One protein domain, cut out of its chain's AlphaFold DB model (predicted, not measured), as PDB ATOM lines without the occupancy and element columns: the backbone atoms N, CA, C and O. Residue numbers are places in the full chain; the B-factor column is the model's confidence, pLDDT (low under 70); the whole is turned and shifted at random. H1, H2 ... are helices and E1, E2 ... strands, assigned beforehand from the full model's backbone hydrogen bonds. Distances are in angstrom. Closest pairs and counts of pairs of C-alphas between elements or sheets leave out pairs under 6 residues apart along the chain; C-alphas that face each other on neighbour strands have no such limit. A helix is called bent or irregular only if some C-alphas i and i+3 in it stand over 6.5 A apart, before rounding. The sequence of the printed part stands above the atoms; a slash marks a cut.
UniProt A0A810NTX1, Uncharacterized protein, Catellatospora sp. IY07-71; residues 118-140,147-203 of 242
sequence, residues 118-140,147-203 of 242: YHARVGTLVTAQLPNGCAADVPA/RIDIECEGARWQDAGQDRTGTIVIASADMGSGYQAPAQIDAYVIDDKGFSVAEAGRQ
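AT A GLANCE: This is residues 118 to 140 and 147 to 203 of the 242 residues of an uncharacterized protein of Catellatospora sp. IY07-71 (UniProt A0A810NTX1). A five-stranded sheet curls into a small, nearly closed barrel: E1 and E4 face E3 and E2, with E5 as the hinge, and the edge strands E1 and E2 come near each other. Two short helices, H1 and H2, touch each other on the sheet; the E2 to E3 hairpin reaches out at one end of the long axis, and the loops with the cut ends lie at the other. The 80 printed residues include two named helices and five named strands, along the chain H1 E1 E2 E3 E4 E5 H2; the sheet is mixed, in the order E1 E4 E5 E3 E2, and the class is mixed, helices and strands. The whole is compact, with a radius of gyration of the C-alphas of 11.8 A and spans of 39 by 28 by 16 A.

IN THESE COORDINATES: H1, residues 118 to 122, begins at C-alpha 118 (7.467, -30.447, -15.794). E1, residues 124 to 129, is 15.0 A long. E2, residues 150 to 159, is 22.1 A long and bends by 73 degrees at residue 153. E3, residues 162 to 170, is 22.5 A long and bends by 63 degrees at residue 166. E4, residues 184 to 190, is 17.6 A long. E5, residues 193 to 196, is 10.5 A long, and H2, residues 197 to 201, ends at C-alpha 201 (1.110, -24.598, -22.400).

HOW THE PARTS SIT: The sheet is a folded sheet, one sheet bent back on itself into two leaves that face each other, and it is strongly twisted. E1 and E4 are antiparallel, with N 126 and O 187 at 2.9 A. E4 and E5, a hairpin, have N 188 and O 195 at 2.9 A. E5 and E3 are parallel, with N 194 and O 167 at 2.9 A. E3 and E2, a hairpin, have N 152 and O 168 at 2.8 A. The closest C-alphas of the edge strands E1 and E2, those of Ala 128 and Trp 157, are 4.5 A apart. H1 is on the sheet at a height of 7.5 A, only just over E4, where 3 of its C-alphas fall. H2 is on the sheet at a height of 8.1 A, over none of the strands, but only just: 2 of its C-alphas fall on E4. H1 and H2 touch, closest at the C-alphas of Ala 120 and Ala 200, 5.1 A apart. In both helices every O i to N i+4 pair is within hydrogen-bond range.

THE WHOLE: The two C-alphas farthest apart, those of Ala 140 and Gly 161, are 40.4 A apart. Residues 141 to 146 are not printed; C-alphas 140 and 147 stand 13.9 A apart across the cut. The link from E3 to E4, residues 171 to 183, is long. The mean pLDDT of the printed part is 77.7; 24 residues are under 70, among them 135 to 140, 172 to 180 and 199 to 203.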
ATOM      1  N   TYR A 118       6.249 -30.475 -16.594       71.19
ATOM      2  CA  TYR A 118       7.467 -30.447 -15.794       71.19
ATOM      3  C   TYR A 118       8.575 -29.700 -16.545       71.19
ATOM      4  O   TYR A 118       9.100 -28.721 -16.017       71.19
ATOM      5  N   HIS A 119       8.839 -30.072 -17.801       77.38
ATOM      6  CA  HIS A 119       9.833 -29.401 -18.645       77.38
ATOM      7  C   HIS A 119       9.513 -27.915 -18.820       77.38
ATOM      8  O   HIS A 119      10.398 -27.093 -18.640       77.38
ATOM      9  N   ALA A 120       8.241 -27.549 -18.990       77.00
ATOM     10  CA  ALA A 120       7.788 -26.157 -19.046       77.00
ATOM     11  C   ALA A 120       8.225 -25.272 -17.867       77.00
ATOM     12  O   ALA A 120       8.313 -24.055 -18.001       77.00
ATOM     13  N   ARG A 121       8.392 -25.859 -16.676       74.94
ATOM     14  CA  ARG A 121       8.643 -25.111 -15.436       74.94
ATOM     15  C   ARG A 121      10.090 -25.140 -14.989       74.94
ATOM     16  O   ARG A 121      10.529 -24.183 -14.360       74.94
ATOM     17  N   VAL A 122      10.776 -26.254 -15.214       77.19
ATOM     18  CA  VAL A 122      12.155 -26.449 -14.744       77.19
ATOM     19  C   VAL A 122      13.169 -26.530 -15.881       77.19
ATOM     20  O   VAL A 122      14.362 -26.437 -15.616       77.19
ATOM     21  N   GLY A 123      12.711 -26.717 -17.117       81.38
ATOM     22  CA  GLY A 123      13.563 -26.765 -18.295       81.38
ATOM     23  C   GLY A 123      13.971 -25.381 -18.775       81.38
ATOM     24  O   GLY A 123      13.351 -24.368 -18.439       81.38
ATOM     25  N   THR A 124      15.025 -25.344 -19.581       86.56
ATOM     26  CA  THR A 124      15.495 -24.129 -20.243       86.56
ATOM     27  C   THR A 124      14.728 -23.930 -21.544       86.56
ATOM     28  O   THR A 124      14.471 -24.882 -22.283       86.56
ATOM     29  N   LEU A 125      14.304 -22.693 -21.810       90.38
ATOM     30  CA  LEU A 125      13.681 -22.351 -23.085       90.38
ATOM     31  C   LEU A 125      14.777 -22.246 -24.144       90.38
ATOM     32  O   LEU A 125      15.665 -21.401 -24.028       90.38
ATOM     33  N   VAL A 126      14.693 -23.085 -25.170       90.94
ATOM     34  CA  VAL A 126      15.634 -23.105 -26.290       90.94
ATOM     35  C   VAL A 126      14.881 -23.177 -27.609       90.94
ATOM     36  O   VAL A 126      13.792 -23.745 -27.693       90.94
ATOM     37  N   THR A 127      15.495 -22.650 -28.661       92.06
ATOM     38  CA  THR A 127      15.035 -22.874 -30.032       92.06
ATOM     39  C   THR A 127      15.781 -24.083 -30.588       92.06
ATOM     40  O   THR A 127      16.994 -24.036 -30.811       92.06
ATOM     41  N   ALA A 128      15.064 -25.189 -30.776       89.44
ATOM     42  CA  ALA A 128      15.607 -26.441 -31.280       89.44
ATOM     43  C   ALA A 128      15.443 -26.544 -32.802       89.44
ATOM     44  O   ALA A 128      14.363 -26.321 -33.348       89.44
ATOM     45  N   GLN A 129      16.519 -26.919 -33.484       91.69
ATOM     46  CA  GLN A 129      16.543 -27.303 -34.888       91.69
ATOM     47  C   GLN A 129      16.194 -28.781 -35.010       91.69
ATOM     48  O   GLN A 129      16.834 -29.642 -34.400       91.69
ATOM     49  N   LEU A 130      15.183 -29.071 -35.813       86.56
ATOM     50  CA  LEU A 130      14.669 -30.417 -36.006       86.56
ATOM     51  C   LEU A 130      15.340 -31.050 -37.234       86.56
ATOM     52  O   LEU A 130      15.593 -30.354 -38.223       86.56
ATOM     53  N   PRO A 131      15.663 -32.353 -37.204       84.50
ATOM     54  CA  PRO A 131      16.251 -33.018 -38.355       84.50
ATOM     55  C   PRO A 131      15.258 -33.071 -39.519       84.50
ATOM     56  O   PRO A 131      14.051 -33.257 -39.341       84.50
ATOM     57  N   ASN A 132      15.790 -32.943 -40.736       74.62
ATOM     58  CA  ASN A 132      15.004 -33.080 -41.956       74.62
ATOM     59  C   ASN A 132      14.352 -34.466 -41.994       74.62
ATOM     60  O   ASN A 132      15.041 -35.478 -41.894       74.62
ATOM     61  N   GLY A 133      13.032 -34.503 -42.164       65.38
ATOM     62  CA  GLY A 133      12.282 -35.756 -42.171       65.38
ATOM     63  C   GLY A 133      11.747 -36.181 -40.807       65.38
ATOM     64  O   GLY A 133      11.224 -37.288 -40.720       65.38
ATOM     65  N   CYS A 134      11.792 -35.322 -39.776       70.31
ATOM     66  CA  CYS A 134      10.916 -35.521 -38.626       70.31
ATOM     67  C   CYS A 134       9.454 -35.280 -39.038       70.31
ATOM     68  O   CYS A 134       8.891 -34.196 -38.896       70.31
ATOM     69  N   ALA A 135       8.857 -36.297 -39.638       62.66
ATOM     70  CA  ALA A 135       7.442 -36.373 -39.919       62.66
ATOM     71  C   ALA A 135       6.854 -37.406 -38.971       62.66
ATOM     72  O   ALA A 135       7.490 -38.414 -38.660       62.66
ATOM     73  N   ALA A 136       5.627 -37.173 -38.522       55.84
ATOM     74  CA  ALA A 136       4.911 -38.243 -37.872       55.84
ATOM     75  C   ALA A 136       4.749 -39.395 -38.873       55.84
ATOM     76  O   ALA A 136       4.048 -39.240 -39.875       55.84
ATOM     77  N   ASP A 137       5.295 -40.569 -38.561       49.59
ATOM     78  CA  ASP A 137       4.732 -41.822 -39.057       49.59
ATOM     79  C   ASP A 137       3.354 -41.991 -38.393       49.59
ATOM     80  O   ASP A 137       3.166 -42.791 -37.478       49.59
ATOM     81  N   VAL A 138       2.367 -41.176 -38.796       50.47
ATOM     82  CA  VAL A 138       0.968 -41.413 -38.434       50.47
ATOM     83  C   VAL A 138       0.462 -42.455 -39.417       50.47
ATOM     84  O   VAL A 138       0.136 -42.103 -40.558       50.47
ATOM     85  N   PRO A 139       0.325 -43.739 -39.037       43.69
ATOM     86  CA  PRO A 139      -0.496 -44.625 -39.837       43.69
ATOM     87  C   PRO A 139      -1.868 -43.961 -39.968       43.69
ATOM     88  O   PRO A 139      -2.465 -43.555 -38.968       43.69
ATOM     89  N   ALA A 140      -2.384 -43.865 -41.196       43.62
ATOM     90  CA  ALA A 140      -3.627 -43.173 -41.569       43.62
ATOM     91  C   ALA A 140      -4.898 -43.591 -40.778       43.62
ATOM     92  O   ALA A 140      -5.994 -43.097 -41.038       43.62
ATOM     93  N   ARG A 147      -4.283 -38.419 -28.902       57.22
ATOM     94  CA  ARG A 147      -3.150 -37.482 -28.905       57.22
ATOM     95  C   ARG A 147      -1.994 -38.116 -29.683       57.22
ATOM     96  O   ARG A 147      -1.599 -39.231 -29.360       57.22
ATOM     97  N   ILE A 148      -1.505 -37.436 -30.718       61.12
ATOM     98  CA  ILE A 148      -0.331 -37.863 -31.484       61.12
ATOM     99  C   ILE A 148       0.748 -36.830 -31.197       61.12
ATOM    100  O   ILE A 148       0.671 -35.702 -31.689       61.12
ATOM    101  N   ASP A 149       1.701 -37.215 -30.365       69.75
ATOM    102  CA  ASP A 149       2.913 -36.445 -30.127       69.75
ATOM    103  C   ASP A 149       4.005 -37.051 -31.025       69.75
ATOM    104  O   ASP A 149       4.102 -38.276 -31.134       69.75
ATOM    105  N   ILE A 150       4.777 -36.216 -31.728       75.44
ATOM    106  CA  ILE A 150       5.924 -36.681 -32.529       75.44
ATOM    107  C   ILE A 150       7.170 -36.581 -31.669       75.44
ATOM    108  O   ILE A 150       7.475 -35.498 -31.176       75.44
ATOM    109  N   GLU A 151       7.921 -37.669 -31.552       82.44
ATOM    110  CA  GLU A 151       9.263 -37.637 -30.979       82.44
ATOM    111  C   GLU A 151      10.297 -37.500 -32.108       82.44
ATOM    112  O   GLU A 151      10.427 -38.376 -32.961       82.44
ATOM    113  N   CYS A 152      11.014 -36.376 -32.131       83.44
ATOM    114  CA  CYS A 152      12.087 -36.096 -33.081       83.44
ATOM    115  C   CYS A 152      13.448 -36.331 -32.422       83.44
ATOM    116  O   CYS A 152      13.944 -35.459 -31.705       83.44
ATOM    117  N   GLU A 153      14.056 -37.491 -32.666       86.75
ATOM    118  CA  GLU A 153      15.423 -37.793 -32.221       86.75
ATOM    119  C   GLU A 153      16.468 -37.051 -33.063       86.75
ATOM    120  O   GLU A 153      16.304 -36.891 -34.269       86.75
ATOM    121  N   GLY A 154      17.571 -36.620 -32.447       85.19
ATOM    122  CA  GLY A 154      18.647 -35.911 -33.148       85.19
ATOM    123  C   GLY A 154      18.370 -34.422 -33.381       85.19
ATOM    124  O   GLY A 154      19.063 -33.786 -34.180       85.19
ATOM    125  N   ALA A 155      17.383 -33.862 -32.680       88.69
ATOM    126  CA  ALA A 155      17.158 -32.427 -32.613       88.69
ATOM    127  C   ALA A 155      18.354 -31.733 -31.953       88.69
ATOM    128  O   ALA A 155      18.956 -32.269 -31.021       88.69
ATOM    129  N   ARG A 156      18.709 -30.544 -32.441       92.00
ATOM    130  CA  ARG A 156      19.885 -29.787 -31.993       92.00
ATOM    131  C   ARG A 156      19.476 -28.447 -31.424       92.00
ATOM    132  O   ARG A 156      18.645 -27.766 -32.008       92.00
ATOM    133  N   TRP A 157      20.080 -28.033 -30.325       93.81
ATOM    134  CA  TRP A 157      19.834 -26.721 -29.732       93.81
ATOM    135  C   TRP A 157      21.108 -26.190 -29.093       93.81
ATOM    136  O   TRP A 157      22.059 -26.938 -28.875       93.81
ATOM    137  N   GLN A 158      21.117 -24.898 -28.787       91.00
ATOM    138  CA  GLN A 158      22.170 -24.296 -27.981       91.00
ATOM    139  C   GLN A 158      21.665 -24.067 -26.567       91.00
ATOM    140  O   GLN A 158      20.619 -23.454 -26.372       91.00
ATOM    141  N   ASP A 159      22.430 -24.542 -25.589       86.50
ATOM    142  CA  ASP A 159      22.194 -24.274 -24.174       86.50
ATOM    143  C   ASP A 159      23.473 -23.713 -23.549       86.50
ATOM    144  O   ASP A 159      24.550 -24.297 -23.681       86.50
ATOM    145  N   ALA A 160      23.371 -22.530 -22.940       85.69
ATOM    146  CA  ALA A 160      24.503 -21.776 -22.391       85.69
ATOM    147  C   ALA A 160      25.721 -21.649 -23.346       85.69
ATOM    148  O   ALA A 160      26.871 -21.653 -22.906       85.69
ATOM    149  N   GLY A 161      25.477 -21.542 -24.659       86.06
ATOM    150  CA  GLY A 161      26.522 -21.424 -25.684       86.06
ATOM    151  C   GLY A 161      27.201 -22.740 -26.086       86.06
ATOM    152  O   GLY A 161      28.171 -22.708 -26.840       86.06
ATOM    153  N   GLN A 162      26.712 -23.890 -25.610       89.62
ATOM    154  CA  GLN A 162      27.138 -25.211 -26.073       89.62
ATOM    155  C   GLN A 162      26.094 -25.823 -27.002       89.62
ATOM    156  O   GLN A 162      24.903 -25.825 -26.686       89.62
ATOM    157  N   ASP A 163      26.552 -26.394 -28.114       91.81
ATOM    158  CA  ASP A 163      25.698 -27.198 -28.982       91.81
ATOM    159  C   ASP A 163      25.341 -28.514 -28.276       91.81
ATOM    160  O   ASP A 163      26.203 -29.284 -27.842       91.81
ATOM    161  N   ARG A 164      24.042 -28.769 -28.160       93.00
ATOM    162  CA  ARG A 164      23.447 -29.968 -27.576       93.00
ATOM    163  C   ARG A 164      22.628 -30.700 -28.624       93.00
ATOM    164  O   ARG A 164      22.206 -30.139 -29.637       93.00
ATOM    165  N   THR A 165      22.437 -31.992 -28.408       92.00
ATOM    166  CA  THR A 165      21.619 -32.844 -29.270       92.00
ATOM    167  C   THR A 165      20.822 -33.802 -28.402       92.00
ATOM    168  O   THR A 165      21.344 -34.291 -27.402       92.00
ATOM    169  N   GLY A 166      19.587 -34.083 -28.800       90.69
ATOM    170  CA  GLY A 166      18.715 -35.034 -28.123       90.69
ATOM    171  C   GLY A 166      17.346 -35.114 -28.787       90.69
ATOM    172  O   GLY A 166      17.250 -35.010 -30.012       90.69
ATOM    173  N   THR A 167      16.294 -35.311 -27.999       89.50
ATOM    174  CA  THR A 167      14.952 -35.638 -28.494       89.50
ATOM    175  C   THR A 167      13.941 -34.559 -28.128       89.50
ATOM    176  O   THR A 167      13.767 -34.232 -26.956       89.50
ATOM    177  N   ILE A 168      13.221 -34.035 -29.125       86.69
ATOM    178  CA  ILE A 168      12.136 -33.065 -28.917       86.69
ATOM    179  C   ILE A 168      10.790 -33.725 -29.199       86.69
ATOM    180  O   ILE A 168      10.574 -34.276 -30.275       86.69
ATOM    181  N   VAL A 169       9.878 -33.635 -28.234       85.06
ATOM    182  CA  VAL A 169       8.490 -34.075 -28.361       85.06
ATOM    183  C   VAL A 169       7.626 -32.889 -28.782       85.06
ATOM    184  O   VAL A 169       7.559 -31.876 -28.082       85.06
ATOM    185  N   ILE A 170       6.963 -33.013 -29.929       81.81
ATOM    186  CA  ILE A 170       6.152 -31.959 -30.539       81.81
ATOM    187  C   ILE A 170       4.674 -32.308 -30.385       81.81
ATOM    188  O   ILE A 170       4.228 -33.362 -30.849       81.81
ATOM    189  N   ALA A 171       3.903 -31.400 -29.784       74.25
ATOM    190  CA  ALA A 171       2.449 -31.516 -29.748       74.25
ATOM    191  C   ALA A 171       1.848 -31.420 -31.146       74.25
ATOM    192  O   ALA A 171       2.242 -30.573 -31.945       74.25
ATOM    193  N   SER A 172       0.755 -32.149 -31.383       69.62
ATOM    194  CA  SER A 172      -0.088 -31.955 -32.580       69.62
ATOM    195  C   SER A 172      -0.544 -30.505 -32.807       69.62
ATOM    196  O   SER A 172      -0.884 -30.135 -33.924       69.62
ATOM    197  N   ALA A 173      -0.543 -29.683 -31.753       65.00
ATOM    198  CA  ALA A 173      -0.827 -28.251 -31.798       65.00
ATOM    199  C   ALA A 173       0.200 -27.432 -32.591       65.00
ATOM    200  O   ALA A 173      -0.172 -26.432 -33.195       65.00
ATOM    201  N   ASP A 174       1.466 -27.845 -32.527       63.03
ATOM    202  CA  ASP A 174       2.617 -27.139 -33.098       63.03
ATOM    203  C   ASP A 174       2.996 -27.675 -34.483       63.03
ATOM    204  O   ASP A 174       3.944 -27.204 -35.112       63.03
ATOM    205  N   MET A 175       2.265 -28.677 -34.971       69.12
ATOM    206  CA  MET A 175       2.486 -29.245 -36.292       69.12
ATOM    207  C   MET A 175       1.807 -28.386 -37.361       69.12
ATOM    208  O   MET A 175       0.669 -27.938 -37.201       69.12
ATOM    209  N   GLY A 176       2.501 -28.189 -38.483       63.34
ATOM    210  CA  GLY A 176       1.952 -27.512 -39.653       63.34
ATOM    211  C   GLY A 176       0.844 -28.319 -40.340       63.34
ATOM    212  O   GLY A 176       0.485 -29.433 -39.937       63.34
ATOM    213  N   SER A 177       0.303 -27.774 -41.433       63.50
ATOM    214  CA  SER A 177      -0.653 -28.494 -42.275       63.50
ATOM    215  C   SER A 177      -0.063 -29.839 -42.730       63.50
ATOM    216  O   SER A 177       1.012 -29.903 -43.315       63.50
ATOM    217  N   GLY A 178      -0.770 -30.936 -42.439       62.34
ATOM    218  CA  GLY A 178      -0.321 -32.287 -42.790       62.34
ATOM    219  C   GLY A 178       0.571 -32.986 -41.758       62.34
ATOM    220  O   GLY A 178       1.223 -33.955 -42.129       62.34
ATOM    221  N   TYR A 179       0.581 -32.549 -40.489       66.81
ATOM    222  CA  TYR A 179       1.381 -33.161 -39.407       66.81
ATOM    223  C   TYR A 179       2.897 -33.115 -39.669       66.81
ATOM    224  O   TYR A 179       3.649 -33.999 -39.257       66.81
ATOM    225  N   GLN A 180       3.342 -32.078 -40.380       68.62
ATOM    226  CA  GLN A 180       4.758 -31.829 -40.630       68.62
ATOM    227  C   GLN A 180       5.342 -31.013 -39.480       68.62
ATOM    228  O   GLN A 180       4.783 -29.976 -39.106       68.62
ATOM    229  N   ALA A 181       6.461 -31.479 -38.922       72.56
ATOM    230  CA  ALA A 181       7.216 -30.698 -37.958       72.56
ATOM    231  C   ALA A 181       7.897 -29.511 -38.674       72.56
ATOM    232  O   ALA A 181       8.397 -29.675 -39.792       72.56
ATOM    233  N   PRO A 182       7.919 -28.314 -38.066       80.44
ATOM    234  CA  PRO A 182       8.679 -27.189 -38.603       80.44
ATOM    235  C   PRO A 182      10.189 -27.484 -38.569       80.44
ATOM    236  O   PRO A 182      10.645 -28.361 -37.846       80.44
ATOM    237  N   ALA A 183      10.996 -26.731 -39.322       84.00
ATOM    238  CA  ALA A 183      12.458 -26.886 -39.286       84.00
ATOM    239  C   ALA A 183      13.074 -26.438 -37.943       84.00
ATOM    240  O   ALA A 183      14.158 -26.886 -37.565       84.00
ATOM    241  N   GLN A 184      12.394 -25.537 -37.231       88.31
ATOM    242  CA  GLN A 184      12.789 -25.022 -35.923       88.31
ATOM    243  C   GLN A 184      11.556 -24.878 -35.032       88.31
ATOM    244  O   GLN A 184      10.483 -24.527 -35.528       88.31
ATOM    245  N   ILE A 185      11.709 -25.137 -33.735       88.75
ATOM    246  CA  ILE A 185      10.636 -25.002 -32.748       88.75
ATOM    247  C   ILE A 185      11.186 -24.525 -31.406       88.75
ATOM    248  O   ILE A 185      12.271 -24.933 -30.991       88.75
ATOM    249  N   ASP A 186      10.414 -23.704 -30.703       90.56
ATOM    250  CA  ASP A 186      10.711 -23.382 -29.313       90.56
ATOM    251  C   ASP A 186      10.261 -24.533 -28.407       90.56
ATOM    252  O   ASP A 186       9.121 -25.013 -28.475       90.56
ATOM    253  N   ALA A 187      11.168 -24.977 -27.544       88.19
ATOM    254  CA  ALA A 187      10.946 -26.088 -26.638       88.19
ATOM    255  C   ALA A 187      11.568 -25.811 -25.268       88.19
ATOM    256  O   ALA A 187      12.576 -25.115 -25.143       88.19
ATOM    257  N   TYR A 188      10.973 -26.400 -24.236       89.19
ATOM    258  CA  TYR A 188      11.589 -26.481 -22.922       89.19
ATOM    259  C   TYR A 188      12.366 -27.788 -22.814       89.19
ATOM    260  O   TYR A 188      11.765 -28.862 -22.923       89.19
ATOM    261  N   VAL A 189      13.678 -27.699 -22.600       88.12
ATOM    262  CA  VAL A 189      14.585 -28.855 -22.526       88.12
ATOM    263  C   VAL A 189      15.097 -29.083 -21.107       88.12
ATOM    264  O   VAL A 189      15.333 -28.142 -20.349       88.12
ATOM    265  N   ILE A 190      15.265 -30.351 -20.746       87.06
ATOM    266  CA  ILE A 190      16.014 -30.809 -19.577       87.06
ATOM    267  C   ILE A 190      16.925 -31.926 -20.078       87.06
ATOM    268  O   ILE A 190      16.442 -32.892 -20.666       87.06
ATOM    269  N   ASP A 191      18.225 -31.797 -19.836       86.88
ATOM    270  CA  ASP A 191      19.232 -32.759 -20.283       86.88
ATOM    271  C   ASP A 191      19.172 -33.009 -21.803       86.88
ATOM    272  O   ASP A 191      19.519 -32.124 -22.586       86.88
ATOM    273  N   ASP A 192      18.755 -34.200 -22.228       88.62
ATOM    274  CA  ASP A 192      18.662 -34.650 -23.619       88.62
ATOM    275  C   ASP A 192      17.222 -34.697 -24.152       88.62
ATOM    276  O   ASP A 192      17.018 -35.064 -25.311       88.62
ATOM    277  N   LYS A 193      16.217 -34.312 -23.356       87.06
ATOM    278  CA  LYS A 193      14.804 -34.347 -23.759       87.06
ATOM    279  C   LYS A 193      14.145 -32.974 -23.657       87.06
ATOM    280  O   LYS A 193      14.351 -32.229 -22.702       87.06
ATOM    281  N   GLY A 194      13.296 -32.641 -24.624       85.38
ATOM    282  CA  GLY A 194      12.500 -31.418 -24.595       85.38
ATOM    283  C   GLY A 194      11.083 -31.590 -25.102       85.38
ATOM    284  O   GLY A 194      10.760 -32.551 -25.795       85.38
ATOM    285  N   PHE A 195      10.233 -30.634 -24.742       85.50
ATOM    286  CA  PHE A 195       8.829 -30.582 -25.141       85.50
ATOM    287  C   PHE A 195       8.517 -29.217 -25.742       85.50
ATOM    288  O   PHE A 195       8.949 -28.194 -25.203       85.50
ATOM    289  N   SER A 196       7.762 -29.195 -26.839       85.38
ATOM    290  CA  SER A 196       7.391 -27.951 -27.510       85.38
ATOM    291  C   SER A 196       6.575 -27.018 -26.606       85.38
ATOM    292  O   SER A 196       5.845 -27.456 -25.709       85.38
ATOM    293  N   VAL A 197       6.691 -25.704 -26.822       82.38
ATOM    294  CA  VAL A 197       6.034 -24.704 -25.961       82.38
ATOM    295  C   VAL A 197       4.508 -24.857 -25.936       82.38
ATOM    296  O   VAL A 197       3.916 -24.706 -24.863       82.38
ATOM    297  N   ALA A 198       3.837 -25.193 -27.047       71.31
ATOM    298  CA  ALA A 198       2.384 -25.378 -26.986       71.31
ATOM    299  C   ALA A 198       1.984 -26.683 -26.292       71.31
ATOM    300  O   ALA A 198       0.910 -26.738 -25.690       71.31
ATOM    301  N   GLU A 199       2.847 -27.701 -26.297       65.75
ATOM    302  CA  GLU A 199       2.647 -28.896 -25.480       65.75
ATOM    303  C   GLU A 199       2.711 -28.558 -23.984       65.75
ATOM    304  O   GLU A 199       1.827 -28.912 -23.199       65.75
ATOM    305  N   ALA A 200       3.729 -27.785 -23.605       61.91
ATOM    306  CA  ALA A 200       3.925 -27.252 -22.263       61.91
ATOM    307  C   ALA A 200       2.753 -26.361 -21.794       61.91
ATOM    308  O   ALA A 200       2.322 -26.441 -20.640       61.91
ATOM    309  N   GLY A 201       2.201 -25.534 -22.688       58.97
ATOM    310  CA  GLY A 201       1.110 -24.598 -22.400       58.97
ATOM    311  C   GLY A 201      -0.275 -25.236 -22.224       58.97
ATOM    312  O   GLY A 201      -1.162 -24.611 -21.638       58.97
ATOM    313  N   ARG A 202      -0.485 -26.478 -22.681       61.56
ATOM    314  CA  ARG A 202      -1.794 -27.161 -22.619       61.56
ATOM    315  C   ARG A 202      -2.151 -27.727 -21.242       61.56
ATOM    316  O   ARG A 202      -3.331 -27.948 -20.978       61.56
ATOM    317  N   GLN A 203      -1.181 -27.924 -20.346       59.59
ATOM    318  CA  GLN A 203      -1.409 -28.494 -19.007       59.59
ATOM    319  C   GLN A 203      -0.815 -27.628 -17.868       59.59
ATOM    320  O   GLN A 203       0.062 -28.079 -17.120       59.59
TER     321      GLN A 203